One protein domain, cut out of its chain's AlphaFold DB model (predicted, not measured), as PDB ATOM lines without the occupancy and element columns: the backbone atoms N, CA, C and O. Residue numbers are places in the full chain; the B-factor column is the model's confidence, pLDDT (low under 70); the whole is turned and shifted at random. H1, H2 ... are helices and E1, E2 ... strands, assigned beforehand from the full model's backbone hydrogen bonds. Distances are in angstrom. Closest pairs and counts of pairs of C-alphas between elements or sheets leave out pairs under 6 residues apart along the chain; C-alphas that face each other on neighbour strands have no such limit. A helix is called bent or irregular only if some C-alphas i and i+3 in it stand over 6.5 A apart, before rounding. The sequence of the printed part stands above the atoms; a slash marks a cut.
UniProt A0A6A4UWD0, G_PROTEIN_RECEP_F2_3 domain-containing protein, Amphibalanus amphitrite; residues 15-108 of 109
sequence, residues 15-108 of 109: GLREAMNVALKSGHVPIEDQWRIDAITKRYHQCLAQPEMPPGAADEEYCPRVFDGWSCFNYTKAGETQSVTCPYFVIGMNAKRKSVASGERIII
ATOM      1  N   GLY A  15     259.467 341.995 230.626       50.12
ATOM      2  CA  GLY A  15     260.804 341.525 230.270       50.12
ATOM      3  C   GLY A  15     260.883 340.003 230.230       50.12
ATOM      4  O   GLY A  15     261.438 339.433 229.289       50.12
ATOM      5  N   LEU A  16     260.254 339.333 231.196       53.28
ATOM      6  CA  LEU A  16     260.189 337.874 231.237       53.28
ATOM      7  C   LEU A  16     259.321 337.318 230.101       53.28
ATOM      8  O   LEU A  16     259.692 336.333 229.462       53.28
ATOM      9  N   ARG A  17     258.200 337.982 229.792       56.41
ATOM     10  CA  ARG A  17     257.342 337.596 228.664       56.41
ATOM     11  C   ARG A  17     258.064 337.712 227.322       56.41
ATOM     12  O   ARG A  17     257.951 336.804 226.501       56.41
ATOM     13  N   GLU A  18     258.814 338.789 227.099       60.81
ATOM     14  CA  GLU A  18     259.586 338.953 225.864       60.81
ATOM     15  C   GLU A  18     260.708 337.912 225.760       60.81
ATOM     16  O   GLU A  18     260.833 337.248 224.733       60.81
ATOM     17  N   ALA A  19     261.455 337.674 226.843       56.38
ATOM     18  CA  ALA A  19     262.511 336.663 226.871       56.38
ATOM     19  C   ALA A  19     261.981 335.247 226.572       56.38
ATOM     20  O   ALA A  19     262.580 334.512 225.784       56.38
ATOM     21  N   MET A  20     260.826 334.879 227.137       58.84
ATOM     22  CA  MET A  20     260.175 333.595 226.854       58.84
ATOM     23  C   MET A  20     259.680 333.506 225.406       58.84
ATOM     24  O   MET A  20     259.878 332.485 224.750       58.84
ATOM     25  N   ASN A  21     259.087 334.577 224.871       59.06
ATOM     26  CA  ASN A  21     258.634 334.622 223.481       59.06
ATOM     27  C   ASN A  21     259.795 334.517 222.485       59.06
ATOM     28  O   ASN A  21     259.655 333.852 221.459       59.06
ATOM     29  N   VAL A  22     260.940 335.139 222.775       65.31
ATOM     30  CA  VAL A  22     262.161 335.027 221.965       65.31
ATOM     31  C   VAL A  22     262.729 333.608 222.033       65.31
ATOM     32  O   VAL A  22     263.064 333.036 220.994       65.31
ATOM     33  N   ALA A  23     262.783 332.996 223.218       57.81
ATOM     34  CA  ALA A  23     263.253 331.619 223.384       57.81
ATOM     35  C   ALA A  23     262.375 330.607 222.624       57.81
ATOM     36  O   ALA A  23     262.897 329.740 221.926       57.81
ATOM     37  N   LEU A  24     261.049 330.769 222.682       57.62
ATOM     38  CA  LEU A  24     260.093 329.915 221.973       57.62
ATOM     39  C   LEU A  24     260.124 330.132 220.449       57.62
ATOM     40  O   LEU A  24     260.102 329.167 219.690       57.62
ATOM     41  N   LYS A  25     260.209 331.386 219.978       62.91
ATOM     42  CA  LYS A  25     260.233 331.712 218.535       62.91
ATOM     43  C   LYS A  25     261.568 331.411 217.859       62.91
ATOM     44  O   LYS A  25     261.593 331.173 216.656       62.91
ATOM     45  N   SER A  26     262.672 331.436 218.602       60.84
ATOM     46  CA  SER A  26     264.011 331.185 218.055       60.84
ATOM     47  C   SER A  26     264.313 329.701 217.824       60.84
ATOM     48  O   SER A  26     265.385 329.394 217.305       60.84
ATOM     49  N   GLY A  27     263.415 328.782 218.208       54.59
ATOM     50  CA  GLY A  27     263.595 327.337 218.015       54.59
ATOM     51  C   GLY A  27     264.798 326.744 218.759       54.59
ATOM     52  O   GLY A  27     265.187 325.615 218.477       54.59
ATOM     53  N   HIS A  28     265.399 327.493 219.689       56.22
ATOM     54  CA  HIS A  28     266.583 327.079 220.451       56.22
ATOM     55  C   HIS A  28     266.248 326.241 221.692       56.22
ATOM     56  O   HIS A  28     267.162 325.759 222.358       56.22
ATOM     57  N   VAL A  29     264.961 326.049 221.999       56.66
ATOM     58  CA  VAL A  29     264.505 325.112 223.030       56.66
ATOM     59  C   VAL A  29     263.942 323.876 222.324       56.66
ATOM     60  O   VAL A  29     262.895 323.979 221.679       56.66
ATOM     61  N   PRO A  30     264.618 322.716 222.395       58.47
ATOM     62  CA  PRO A  30     264.078 321.462 221.884       58.47
ATOM     63  C   PRO A  30     262.691 321.183 222.486       58.47
ATOM     64  O   PRO A  30     262.491 321.353 223.686       58.47
ATOM     65  N   ILE A  31     261.723 320.732 221.678       56.09
ATOM     66  CA  ILE A  31     260.342 320.431 222.130       56.09
ATOM     67  C   ILE A  31     260.332 319.449 223.322       56.09
ATOM     68  O   ILE A  31     259.480 319.530 224.204       56.09
ATOM     69  N   GLU A  32     261.315 318.552 223.383       62.78
ATOM     70  CA  GLU A  32     261.560 317.607 224.483       62.78
ATOM     71  C   GLU A  32     261.882 318.258 225.839       62.78
ATOM     72  O   GLU A  32     261.696 317.618 226.874       62.78
ATOM     73  N   ASP A  33     262.288 319.529 225.863       70.56
ATOM     74  CA  ASP A  33     262.583 320.290 227.080       70.56
ATOM     75  C   ASP A  33     261.420 321.168 227.554       70.56
ATOM     76  O   ASP A  33     261.480 321.719 228.658       70.56
ATOM     77  N   GLN A  34     260.326 321.257 226.789       79.06
ATOM     78  CA  GLN A  34     259.175 322.097 227.136       79.06
ATOM     79  C   GLN A  34     258.628 321.775 228.536       79.06
ATOM     80  O   GLN A  34     258.371 322.678 229.327       79.06
ATOM     81  N   TRP A  35     258.547 320.493 228.907       80.69
ATOM     82  CA  TRP A  35     258.060 320.088 230.232       80.69
ATOM     83  C   TRP A  35     258.966 320.561 231.382       80.69
ATOM     84  O   TRP A  35     258.483 320.752 232.501       80.69
ATOM     85  N   ARG A  36     260.274 320.749 231.139       80.75
ATOM     86  CA  ARG A  36     261.208 321.298 232.136       80.75
ATOM     87  C   ARG A  36     260.944 322.780 232.336       80.75
ATOM     88  O   ARG A  36     260.870 323.228 233.477       80.75
ATOM     89  N   ILE A  37     260.747 323.513 231.240       82.00
ATOM     90  CA  ILE A  37     260.369 324.928 231.275       82.00
ATOM     91  C   ILE A  37     259.038 325.102 232.007       82.00
ATOM     92  O   ILE A  37     258.939 325.936 232.908       82.00
ATOM     93  N   ASP A  38     258.049 324.260 231.710       83.69
ATOM     94  CA  ASP A  38     256.752 324.282 232.387       83.69
ATOM     95  C   ASP A  38     256.899 323.983 233.889       83.69
ATOM     96  O   ASP A  38     256.272 324.640 234.724       83.69
ATOM     97  N   ALA A  39     257.762 323.031 234.261       86.75
ATOM     98  CA  ALA A  39     258.019 322.686 235.657       86.75
ATOM     99  C   ALA A  39     258.694 323.829 236.438       86.75
ATOM    100  O   ALA A  39     258.276 324.125 237.563       86.75
ATOM    101  N   ILE A  40     259.693 324.490 235.842       85.88
ATOM    102  CA  ILE A  40     260.364 325.670 236.414       85.88
ATOM    103  C   ILE A  40     259.357 326.804 236.582       85.88
ATOM    104  O   ILE A  40     259.220 327.361 237.670       85.88
ATOM    105  N   THR A  41     258.597 327.092 235.528       86.00
ATOM    106  CA  THR A  41     257.631 328.191 235.491       86.00
ATOM    107  C   THR A  41     256.523 327.997 236.520       86.00
ATOM    108  O   THR A  41     256.224 328.894 237.309       86.00
ATOM    109  N   LYS A  42     255.952 326.789 236.593       88.94
ATOM    110  CA  LYS A  42     254.965 326.434 237.617       88.94
ATOM    111  C   LYS A  42     255.520 326.666 239.019       88.94
ATOM    112  O   LYS A  42     254.827 327.213 239.875       88.94
ATOM    113  N   ARG A  43     256.766 326.261 239.260       89.69
ATOM    114  CA  ARG A  43     257.403 326.398 240.568       89.69
ATOM    115  C   ARG A  43     257.712 327.854 240.921       89.69
ATOM    116  O   ARG A  43     257.525 328.229 242.075       89.69
ATOM    117  N   TYR A  44     258.112 328.669 239.949       90.38
ATOM    118  CA  TYR A  44     258.275 330.112 240.116       90.38
ATOM    119  C   TYR A  44     256.969 330.767 240.580       90.38
ATOM    120  O   TYR A  44     256.934 331.390 241.639       90.38
ATOM    121  N   HIS A  45     255.860 330.533 239.870       90.31
ATOM    122  CA  HIS A  45     254.558 331.081 240.263       90.31
ATOM    123  C   HIS A  45     254.097 330.585 241.634       90.31
ATOM    124  O   HIS A  45     253.585 331.367 242.431       90.31
ATOM    125  N   GLN A  46     254.327 329.308 241.949       91.50
ATOM    126  CA  GLN A  46     254.050 328.772 243.282       91.50
ATOM    127  C   GLN A  46     254.868 329.467 244.375       91.50
ATOM    128  O   GLN A  46     254.348 329.635 245.473       91.50
ATOM    129  N   CYS A  47     256.109 329.870 244.090       90.06
ATOM    130  CA  CYS A  47     256.963 330.605 245.021       90.06
ATOM    131  C   CYS A  47     256.429 332.014 245.299       90.06
ATOM    132  O   CYS A  47     256.368 332.450 246.450       90.06
ATOM    133  N   LEU A  48     255.993 332.710 244.249       87.31
ATOM    134  CA  LEU A  48     255.432 334.055 244.367       87.31
ATOM    135  C   LEU A  48     254.064 334.065 245.055       87.31
ATOM    136  O   LEU A  48     253.772 334.980 245.812       87.31
ATOM    137  N   ALA A  49     253.250 333.031 244.837       90.19
ATOM    138  CA  ALA A  49     251.900 332.940 245.390       90.19
ATOM    139  C   ALA A  49     251.844 332.576 246.888       90.19
ATOM    140  O   ALA A  49     250.760 332.555 247.469       90.19
ATOM    141  N   GLN A  50     252.973 332.238 247.519       85.88
ATOM    142  CA  GLN A  50     253.001 331.956 248.957       85.88
ATOM    143  C   GLN A  50     252.738 333.251 249.765       85.88
ATOM    144  O   GLN A  50     253.215 334.318 249.369       85.88
ATOM    145  N   PRO A  51     252.048 333.172 250.917       83.81
ATOM    146  CA  PRO A  51     251.683 334.337 251.729       83.81
ATOM    147  C   PRO A  51     252.903 335.114 252.230       83.81
ATOM    148  O   PRO A  51     253.999 334.560 252.327       83.81
ATOM    149  N   GLU A  52     252.721 336.392 252.555       78.81
ATOM    150  CA  GLU A  52     253.766 337.193 253.196       78.81
ATOM    151  C   GLU A  52     254.197 336.604 254.548       78.81
ATOM    152  O   GLU A  52     253.610 335.650 255.068       78.81
ATOM    153  N   MET A  53     255.290 337.147 255.076       76.12
ATOM    154  CA  MET A  53     255.918 336.700 256.310       76.12
ATOM    155  C   MET A  53     254.906 336.557 257.466       76.12
ATOM    156  O   MET A  53     254.007 337.395 257.586       76.12
ATOM    157  N   PRO A  54     255.032 335.531 258.334       70.31
ATOM    158  CA  PRO A  54     254.111 335.350 259.449       70.31
ATOM    159  C   PRO A  54     254.040 336.599 260.348       70.31
ATOM    160  O   PRO A  54     255.087 337.155 260.700       70.31
ATOM    161  N   PRO A  55     252.834 337.028 260.769       62.69
ATOM    162  CA  PRO A  55     252.698 338.099 261.749       62.69
ATOM    163  C   PRO A  55     253.386 337.685 263.057       62.69
ATOM    164  O   PRO A  55     253.068 336.635 263.612       62.69
ATOM    165  N   GLY A  56     254.335 338.495 263.534       64.00
ATOM    166  CA  GLY A  56     255.174 338.190 264.706       64.00
ATOM    167  C   GLY A  56     256.672 338.076 264.406       64.00
ATOM    168  O   GLY A  56     257.468 338.002 265.331       64.00
ATOM    169  N   ALA A  57     257.074 338.135 263.135       62.16
ATOM    170  CA  ALA A  57     258.482 338.153 262.737       62.16
ATOM    171  C   ALA A  57     259.186 339.519 262.908       62.16
ATOM    172  O   ALA A  57     260.334 339.659 262.512       62.16
ATOM    173  N   ALA A  58     258.519 340.534 263.465       61.56
ATOM    174  CA  ALA A  58     259.078 341.885 263.583       61.56
ATOM    175  C   ALA A  58     260.286 341.973 264.537       61.56
ATOM    176  O   ALA A  58     261.133 342.844 264.355       61.56
ATOM    177  N   ASP A  59     260.373 341.064 265.512       70.25
ATOM    178  CA  ASP A  59     261.439 341.041 266.524       70.25
ATOM    179  C   ASP A  59     262.602 340.101 266.153       70.25
ATOM    180  O   ASP A  59     263.562 339.956 266.910       70.25
ATOM    181  N   GLU A  60     262.524 339.434 265.001       74.38
ATOM    182  CA  GLU A  60     263.463 338.395 264.588       74.38
ATOM    183  C   GLU A  60     263.998 338.669 263.176       74.38
ATOM    184  O   GLU A  60     263.264 339.059 262.271       74.38
ATOM    185  N   GLU A  61     265.291 338.433 262.960       82.50
ATOM    186  CA  GLU A  61     265.903 338.584 261.640       82.50
ATOM    187  C   GLU A  61     265.625 337.351 260.771       82.50
ATOM    188  O   GLU A  61     265.828 336.211 261.197       82.50
ATOM    189  N   TYR A  62     265.198 337.570 259.526       83.69
ATOM    190  CA  TYR A  62     265.000 336.508 258.539       83.69
ATOM    191  C   TYR A  62     265.613 336.888 257.193       83.69
ATOM    192  O   TYR A  62     265.526 338.030 256.742       83.69
ATOM    193  N   CYS A  63     266.127 335.884 256.491       82.75
ATOM    194  CA  CYS A  63     266.332 335.965 255.055       82.75
ATOM    195  C   CYS A  63     264.982 335.994 254.325       82.75
ATOM    196  O   CYS A  63     264.079 335.225 254.681       82.75
ATOM    197  N   PRO A  64     264.840 336.830 253.281       83.31
ATOM    198  CA  PRO A  64     263.631 336.872 252.476       83.31
ATOM    199  C   PRO A  64     263.443 335.572 251.691       83.31
ATOM    200  O   PRO A  64     264.395 334.837 251.416       83.31
ATOM    201  N   ARG A  65     262.202 335.321 251.266       88.56
ATOM    202  CA  ARG A  65     261.932 334.292 250.260       88.56
ATOM    203  C   ARG A  65     262.700 334.595 248.973       88.56
ATOM    204  O   ARG A  65     262.696 335.728 248.499       88.56
ATOM    205  N   VAL A  66     263.267 333.560 248.363       87.06
ATOM    206  CA  VAL A  66     263.998 333.658 247.099       87.06
ATOM    207  C   VAL A  66     263.698 332.469 246.188       87.06
ATOM    208  O   VAL A  66     263.566 331.328 246.636       87.06
ATOM    209  N   PHE A  67     263.594 332.743 244.890       89.44
ATOM    210  CA  PHE A  67     263.624 331.723 243.848       89.44
ATOM    211  C   PHE A  67     265.016 331.720 243.214       89.44
ATOM    212  O   PHE A  67     265.439 332.731 242.661       89.44
ATOM    213  N   ASP A  68     265.732 330.600 243.299       86.31
ATOM    214  CA  ASP A  68     267.131 330.489 242.847       86.31
ATOM    215  C   ASP A  68     267.277 330.134 241.351       86.31
ATOM    216  O   ASP A  68     268.375 329.855 240.875       86.31
ATOM    217  N   GLY A  69     266.160 330.109 240.617       87.50
ATOM    218  CA  GLY A  69     266.071 329.625 239.237       87.50
ATOM    219  C   GLY A  69     265.486 328.214 239.111       87.50
ATOM    220  O   GLY A  69     265.014 327.849 238.037       87.50
ATOM    221  N   TRP A  70     265.438 327.436 240.198       88.94
ATOM    222  CA  TRP A  70     264.981 326.039 240.178       88.94
ATOM    223  C   TRP A  70     264.077 325.656 241.351       88.94
ATOM    224  O   TRP A  70     263.227 324.765 241.243       88.94
ATOM    225  N   SER A  71     264.280 326.290 242.495       90.69
ATOM    226  CA  SER A  71     263.688 325.969 243.784       90.69
ATOM    227  C   SER A  71     263.266 327.243 244.502       90.69
ATOM    228  O   SER A  71     263.879 328.298 244.374       90.69
ATOM    229  N   CYS A  72     262.178 327.132 245.261       91.50
ATOM    230  CA  CYS A  72     261.716 328.205 246.125       91.50
ATOM    231  C   CYS A  72     262.248 327.964 247.532       91.50
ATOM    232  O   CYS A  72     261.925 326.934 248.127       91.50
ATOM    233  N   PHE A  73     263.010 328.913 248.059       91.06
ATOM    234  CA  PHE A  73     263.383 328.957 249.463       91.06
ATOM    235  C   PHE A  73     262.519 330.006 250.148       91.06
ATOM    236  O   PHE A  73     262.499 331.161 249.734       91.06
ATOM    237  N   ASN A  74     261.755 329.597 251.155       90.00
ATOM    238  CA  ASN A  74     260.898 330.497 251.914       90.00
ATOM    239  C   ASN A  74     261.714 331.306 252.933       90.00
ATOM    240  O   ASN A  74     262.898 331.032 253.140       90.00
ATOM    241  N   TYR A  75     261.057 332.251 253.606       87.44
ATOM    242  CA  TYR A  75     261.652 332.981 254.723       87.44
ATOM    243  C   TYR A  75     262.362 332.025 255.684       87.44
ATOM    244  O   TYR A  75     261.799 331.005 256.086       87.44
ATOM    245  N   THR A  76     263.613 332.341 256.001       86.12
ATOM    246  CA  THR A  76     264.472 331.504 256.843       86.12
ATOM    247  C   THR A  76     265.040 332.374 257.942       86.12
ATOM    248  O   THR A  76     265.623 333.415 257.651       86.12
ATOM    249  N   LYS A  77     264.848 331.972 259.196       86.81
ATOM    250  CA  LYS A  77     265.328 332.727 260.351       86.81
ATOM    251  C   LYS A  77     266.856 332.817 260.344       86.81
ATOM    252  O   LYS A  77     267.533 331.884 259.902       86.81
ATOM    253  N   ALA A  78     267.406 333.931 260.816       85.00
ATOM    254  CA  ALA A  78     268.845 334.107 260.964       85.00
ATOM    255  C   ALA A  78     269.437 332.985 261.833       85.00
ATOM    256  O   ALA A  78     268.875 332.611 262.863       85.00
ATOM    257  N   GLY A  79     270.553 332.410 261.381       85.25
ATOM    258  CA  GLY A  79     271.192 331.256 262.020       85.25
ATOM    259  C   GLY A  79     270.514 329.900 261.764       85.25
ATOM    260  O   GLY A  79     271.087 328.870 262.119       85.25
ATOM    261  N   GLU A  80     269.345 329.858 261.119       87.69
ATOM    262  CA  GLU A  80     268.684 328.608 260.740       87.69
ATOM    263  C   GLU A  80     268.971 328.210 259.288       87.69
ATOM    264  O   GLU A  80     269.400 329.003 258.442       87.69
ATOM    265  N   THR A  81     268.721 326.934 258.991       89.19
ATOM    266  CA  THR A  81     268.806 326.389 257.638       89.19
ATOM    267  C   THR A  81     267.464 325.850 257.190       89.19
ATOM    268  O   THR A  81     266.800 325.116 257.921       89.19
ATOM    269  N   GLN A  82     267.124 326.117 255.939       89.38
ATOM    270  CA  GLN A  82     266.003 325.511 255.252       89.38
ATOM    271  C   GLN A  82     266.514 324.532 254.201       89.38
ATOM    272  O   GLN A  82     267.504 324.786 253.518       89.38
ATOM    273  N   SER A  83     265.813 323.412 254.033       90.56
ATOM    274  CA  SER A  83     266.122 322.451 252.979       90.56
ATOM    275  C   SER A  83     264.916 322.183 252.091       90.56
ATOM    276  O   SER A  83     263.779 322.104 252.556       90.56
ATOM    277  N   VAL A  84     265.178 322.007 250.800       91.12
ATOM    278  CA  VAL A  84     264.175 321.665 249.789       91.12
ATOM    279  C   VAL A  84     264.643 320.462 248.989       91.12
ATOM    280  O   VAL A  84     265.838 320.222 248.827       91.12
ATOM    281  N   THR A  85     263.703 319.650 248.512       92.12
ATOM    282  CA  THR A  85     264.040 318.515 247.645       92.12
ATOM    283  C   THR A  85     264.583 319.011 246.312       92.12
ATOM    284  O   THR A  85     263.963 319.877 245.690       92.12
ATOM    285  N   CYS A  86     265.694 318.428 245.852       88.19
ATOM    286  CA  CYS A  86     266.253 318.786 244.553       88.19
ATOM    287  C   CYS A  86     265.218 318.539 243.433       88.19
ATOM    288  O   CYS A  86     264.535 317.507 243.434       88.19
ATOM    289  N   PRO A  87     265.064 319.467 242.475       89.19
ATOM    290  CA  PRO A  87     264.151 319.306 241.348       89.19
ATOM    291  C   PRO A  87     264.512 318.083 240.503       89.19
ATOM    292  O   PRO A  87     265.653 317.910 240.091       89.19
ATOM    293  N   TYR A  88     263.512 317.269 240.172       86.12
ATOM    294  CA  TYR A  88     263.682 316.114 239.284       86.12
ATOM    295  C   TYR A  88     263.846 316.505 237.804       86.12
ATOM    296  O   TYR A  88     264.219 315.672 236.985       86.12
ATOM    297  N   PHE A  89     263.520 317.752 237.452       82.69
ATOM    298  CA  PHE A  89     263.544 318.252 236.077       82.69
ATOM    299  C   PHE A  89     264.891 318.841 235.650       82.69
ATOM    300  O   PHE A  89     265.089 319.082 234.462       82.69
ATOM    301  N   VAL A  90     265.822 319.045 236.587       83.06
ATOM    302  CA  VAL A  90     267.173 319.544 236.296       83.06
ATOM    303  C   VAL A  90     268.091 318.360 236.016       83.06
ATOM    304  O   VAL A  90     268.214 317.450 236.836       83.06
ATOM    305  N   ILE A  91     268.737 318.358 234.848       80.75
ATOM    306  CA  ILE A  91     269.678 317.295 234.471       80.75
ATOM    307  C   ILE A  91     270.811 317.227 235.499       80.75
ATOM    308  O   ILE A  91     271.379 318.244 235.884       80.75
ATOM    309  N   GLY A  92     271.152 316.013 235.934       80.19
ATOM    310  CA  GLY A  92     272.243 315.773 236.881       80.19
ATOM    311  C   GLY A  92     271.863 315.953 238.353       80.19
ATOM    312  O   GLY A  92     272.637 315.560 239.221       80.19
ATOM    313  N   MET A  93     270.665 316.462 238.659       83.25
ATOM    314  CA  MET A  93     270.171 316.525 240.034       83.25
ATOM    315  C   MET A  93     269.493 315.221 240.460       83.25
ATOM    316  O   MET A  93     268.757 314.584 239.707       83.25
ATOM    317  N   ASN A  94     269.720 314.825 241.713       86.44
ATOM    318  CA  ASN A  94     269.102 313.644 242.302       86.44
ATOM    319  C   ASN A  94     267.954 314.063 243.225       86.44
ATOM    320  O   ASN A  94     268.192 314.607 244.299       86.44
ATOM    321  N   ALA A  95     266.715 313.733 242.855       88.06
ATOM    322  CA  ALA A  95     265.518 314.063 243.635       88.06
ATOM    323  C   ALA A  95     265.458 313.407 245.034       88.06
ATOM    324  O   ALA A  95     264.580 313.728 245.828       88.06
ATOM    325  N   LYS A  96     266.380 312.491 245.365       89.31
ATOM    326  CA  LYS A  96     266.550 311.948 246.725       89.31
ATOM    327  C   LYS A  96     267.459 312.812 247.610       89.31
ATOM    328  O   LYS A  96     267.591 312.521 248.795       89.31
ATOM    329  N   ARG A  97     268.105 313.839 247.050       90.38
ATOM    330  CA  ARG A  97     268.955 314.795 247.772       90.38
ATOM    331  C   ARG A  97     268.199 316.081 248.109       90.38
ATOM    332  O   ARG A  97     267.044 316.274 247.715       90.38
ATOM    333  N   LYS A  98     268.859 316.935 248.892       88.75
ATOM    334  CA  LYS A  98     268.335 318.210 249.374       88.75
ATOM    335  C   LYS A  98     269.278 319.348 248.999       88.75
ATOM    336  O   LYS A  98     270.481 319.222 249.194       88.75
ATOM    337  N   SER A  99     268.707 320.452 248.535       86.12
ATOM    338  CA  SER A  99     269.379 321.750 248.441       86.12
ATOM    339  C   SER A  99     269.135 322.510 249.744       86.12
ATOM    340  O   SER A  99     268.033 322.418 250.295       86.12
ATOM    341  N   VAL A 100     270.136 323.233 250.254       87.00
ATOM    342  CA  VAL A 100     270.068 323.865 251.581       87.00
ATOM    343  C   VAL A 100     270.338 325.365 251.471       87.00
ATOM    344  O   VAL A 100     271.368 325.789 250.968       87.00
ATOM    345  N   ALA A 101     269.435 326.190 251.985       82.94
ATOM    346  CA  ALA A 101     269.704 327.603 252.207       82.94
ATOM    347  C   ALA A 101     269.951 327.834 253.694       82.94
ATOM    348  O   ALA A 101     269.226 327.313 254.539       82.94
ATOM    349  N   SER A 102     270.980 328.604 254.016       78.25
ATOM    350  CA  SER A 102     271.192 329.154 255.348       78.25
ATOM    351  C   SER A 102     270.669 330.585 255.370       78.25
ATOM    352  O   SER A 102     270.788 331.294 254.369       78.25
ATOM    353  N   GLY A 103     270.169 331.028 256.525       61.72
ATOM    354  CA  GLY A 103     269.853 332.429 256.812       61.72
ATOM    355  C   GLY A 103     271.036 333.405 256.669       61.72
ATOM    356  O   GLY A 103     270.885 334.575 257.001       61.72
ATOM    357  N   GLU A 104     272.194 332.945 256.180       60.88
ATOM    358  CA  GLU A 104     273.365 333.747 255.822       60.88
ATOM    359  C   GLU A 104     273.725 333.671 254.316       60.88
ATOM    360  O   GLU A 104     274.216 334.662 253.771       60.88
ATOM    361  N   ARG A 105     273.502 332.526 253.627       56.41
ATOM    362  CA  ARG A 105     273.768 332.276 252.179       56.41
ATOM    363  C   ARG A 105     272.999 331.055 251.632       56.41
ATOM    364  O   ARG A 105     272.743 330.096 252.355       56.41
ATOM    365  N   ILE A 106     272.740 331.019 250.319       52.44
ATOM    366  CA  ILE A 106     272.233 329.823 249.606       52.44
ATOM    367  C   ILE A 106     273.401 328.857 249.321       52.44
ATOM    368  O   ILE A 106     274.392 329.274 248.720       52.44
ATOM    369  N   ILE A 107     273.299 327.577 249.714       51.78
ATOM    370  CA  ILE A 107     274.317 326.538 249.463       51.78
ATOM    371  C   ILE A 107     273.706 325.391 248.637       51.78
ATOM    372  O   ILE A 107     272.900 324.588 249.109       51.78
ATOM    373  N   ILE A 108     274.105 325.282 247.372       44.72
ATOM    374  CA  ILE A 108     273.687 324.175 246.501       44.72
ATOM    375  C   ILE A 108     274.705 323.029 246.661       44.72
ATOM    376  O   ILE A 108     275.885 323.234 246.385       44.72
TER     377      ILE A 108
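Overview. This is residues 15 to 108 of the 109 residues of the protein "G_PROTEIN_RECEP_F2_3 domain-containing protein" of Amphibalanus amphitrite (UniProt A0A6A4UWD0). An elongated, loose model has two helices side by side at one end, H1 folding back beside the longer H2 with a gap between them, and a small sheet of three strands at a distance from both. A long stretch without a named element, residues 49 to 80, runs out from H2 to the far end and folds back on itself as a narrow loop whose tip, around Trp 70, lies between H2 and the sheet. The printed part has 94 residues with two named helices and three named strands in the order H1 H2 E1 E2 E3; the class is mixed, with 42 residues, under half, in named elements. The sheet runs E1 E2 E3, antiparallel, the radius of gyration of the C-alphas is 15.9 A, and the spans are 50 by 30 by 18 A.

Arrangement. H1, residues 15 to 25, and H2, residues 31 to 48, are apart. Neither is on the sheet. Residues 62 to 63 pair with 76 to 77, and 66 to 67 with 72 to 73, both antiparallel. E1, residues 81 to 85, and E2, residues 98 to 102, form a hairpin at 157 degrees, with N 82 and O 101 2.8 A apart, within hydrogen-bond range. E2 and E3, residues 105 to 107, form a hairpin at 164 degrees, with N 102 and O 105 2.8 A apart, within range. The three strands are a meander, each the antiparallel neighbour of the one before. In H1 every O i to N i+4 pair is within hydrogen-bond range, in H2 12 of 14.

Along the chain. H1 begins at C-alpha 15 (260.804, 341.525, 230.270) and is 15.3 A long. H2 is 26.5 A long and irregular, C-alphas 32 and 35 being 7.2 A apart. E1 measures 13.6 A, E2 12.8 A and E3 6.4 A, ending at C-alpha 107 (274.317, 326.538, 249.463).

Size, cuts and confidence. The C-alphas farthest apart, of Gly 27 and Asp 59, are 50.5 A apart. The printed part has no cut. The links H2 to E1 and E1 to E2 are long, with 32 and 12 residues. The mean pLDDT of the printed part is 77.2; residues 15 to 32, 55 to 58 and 103 to 108 are under 70.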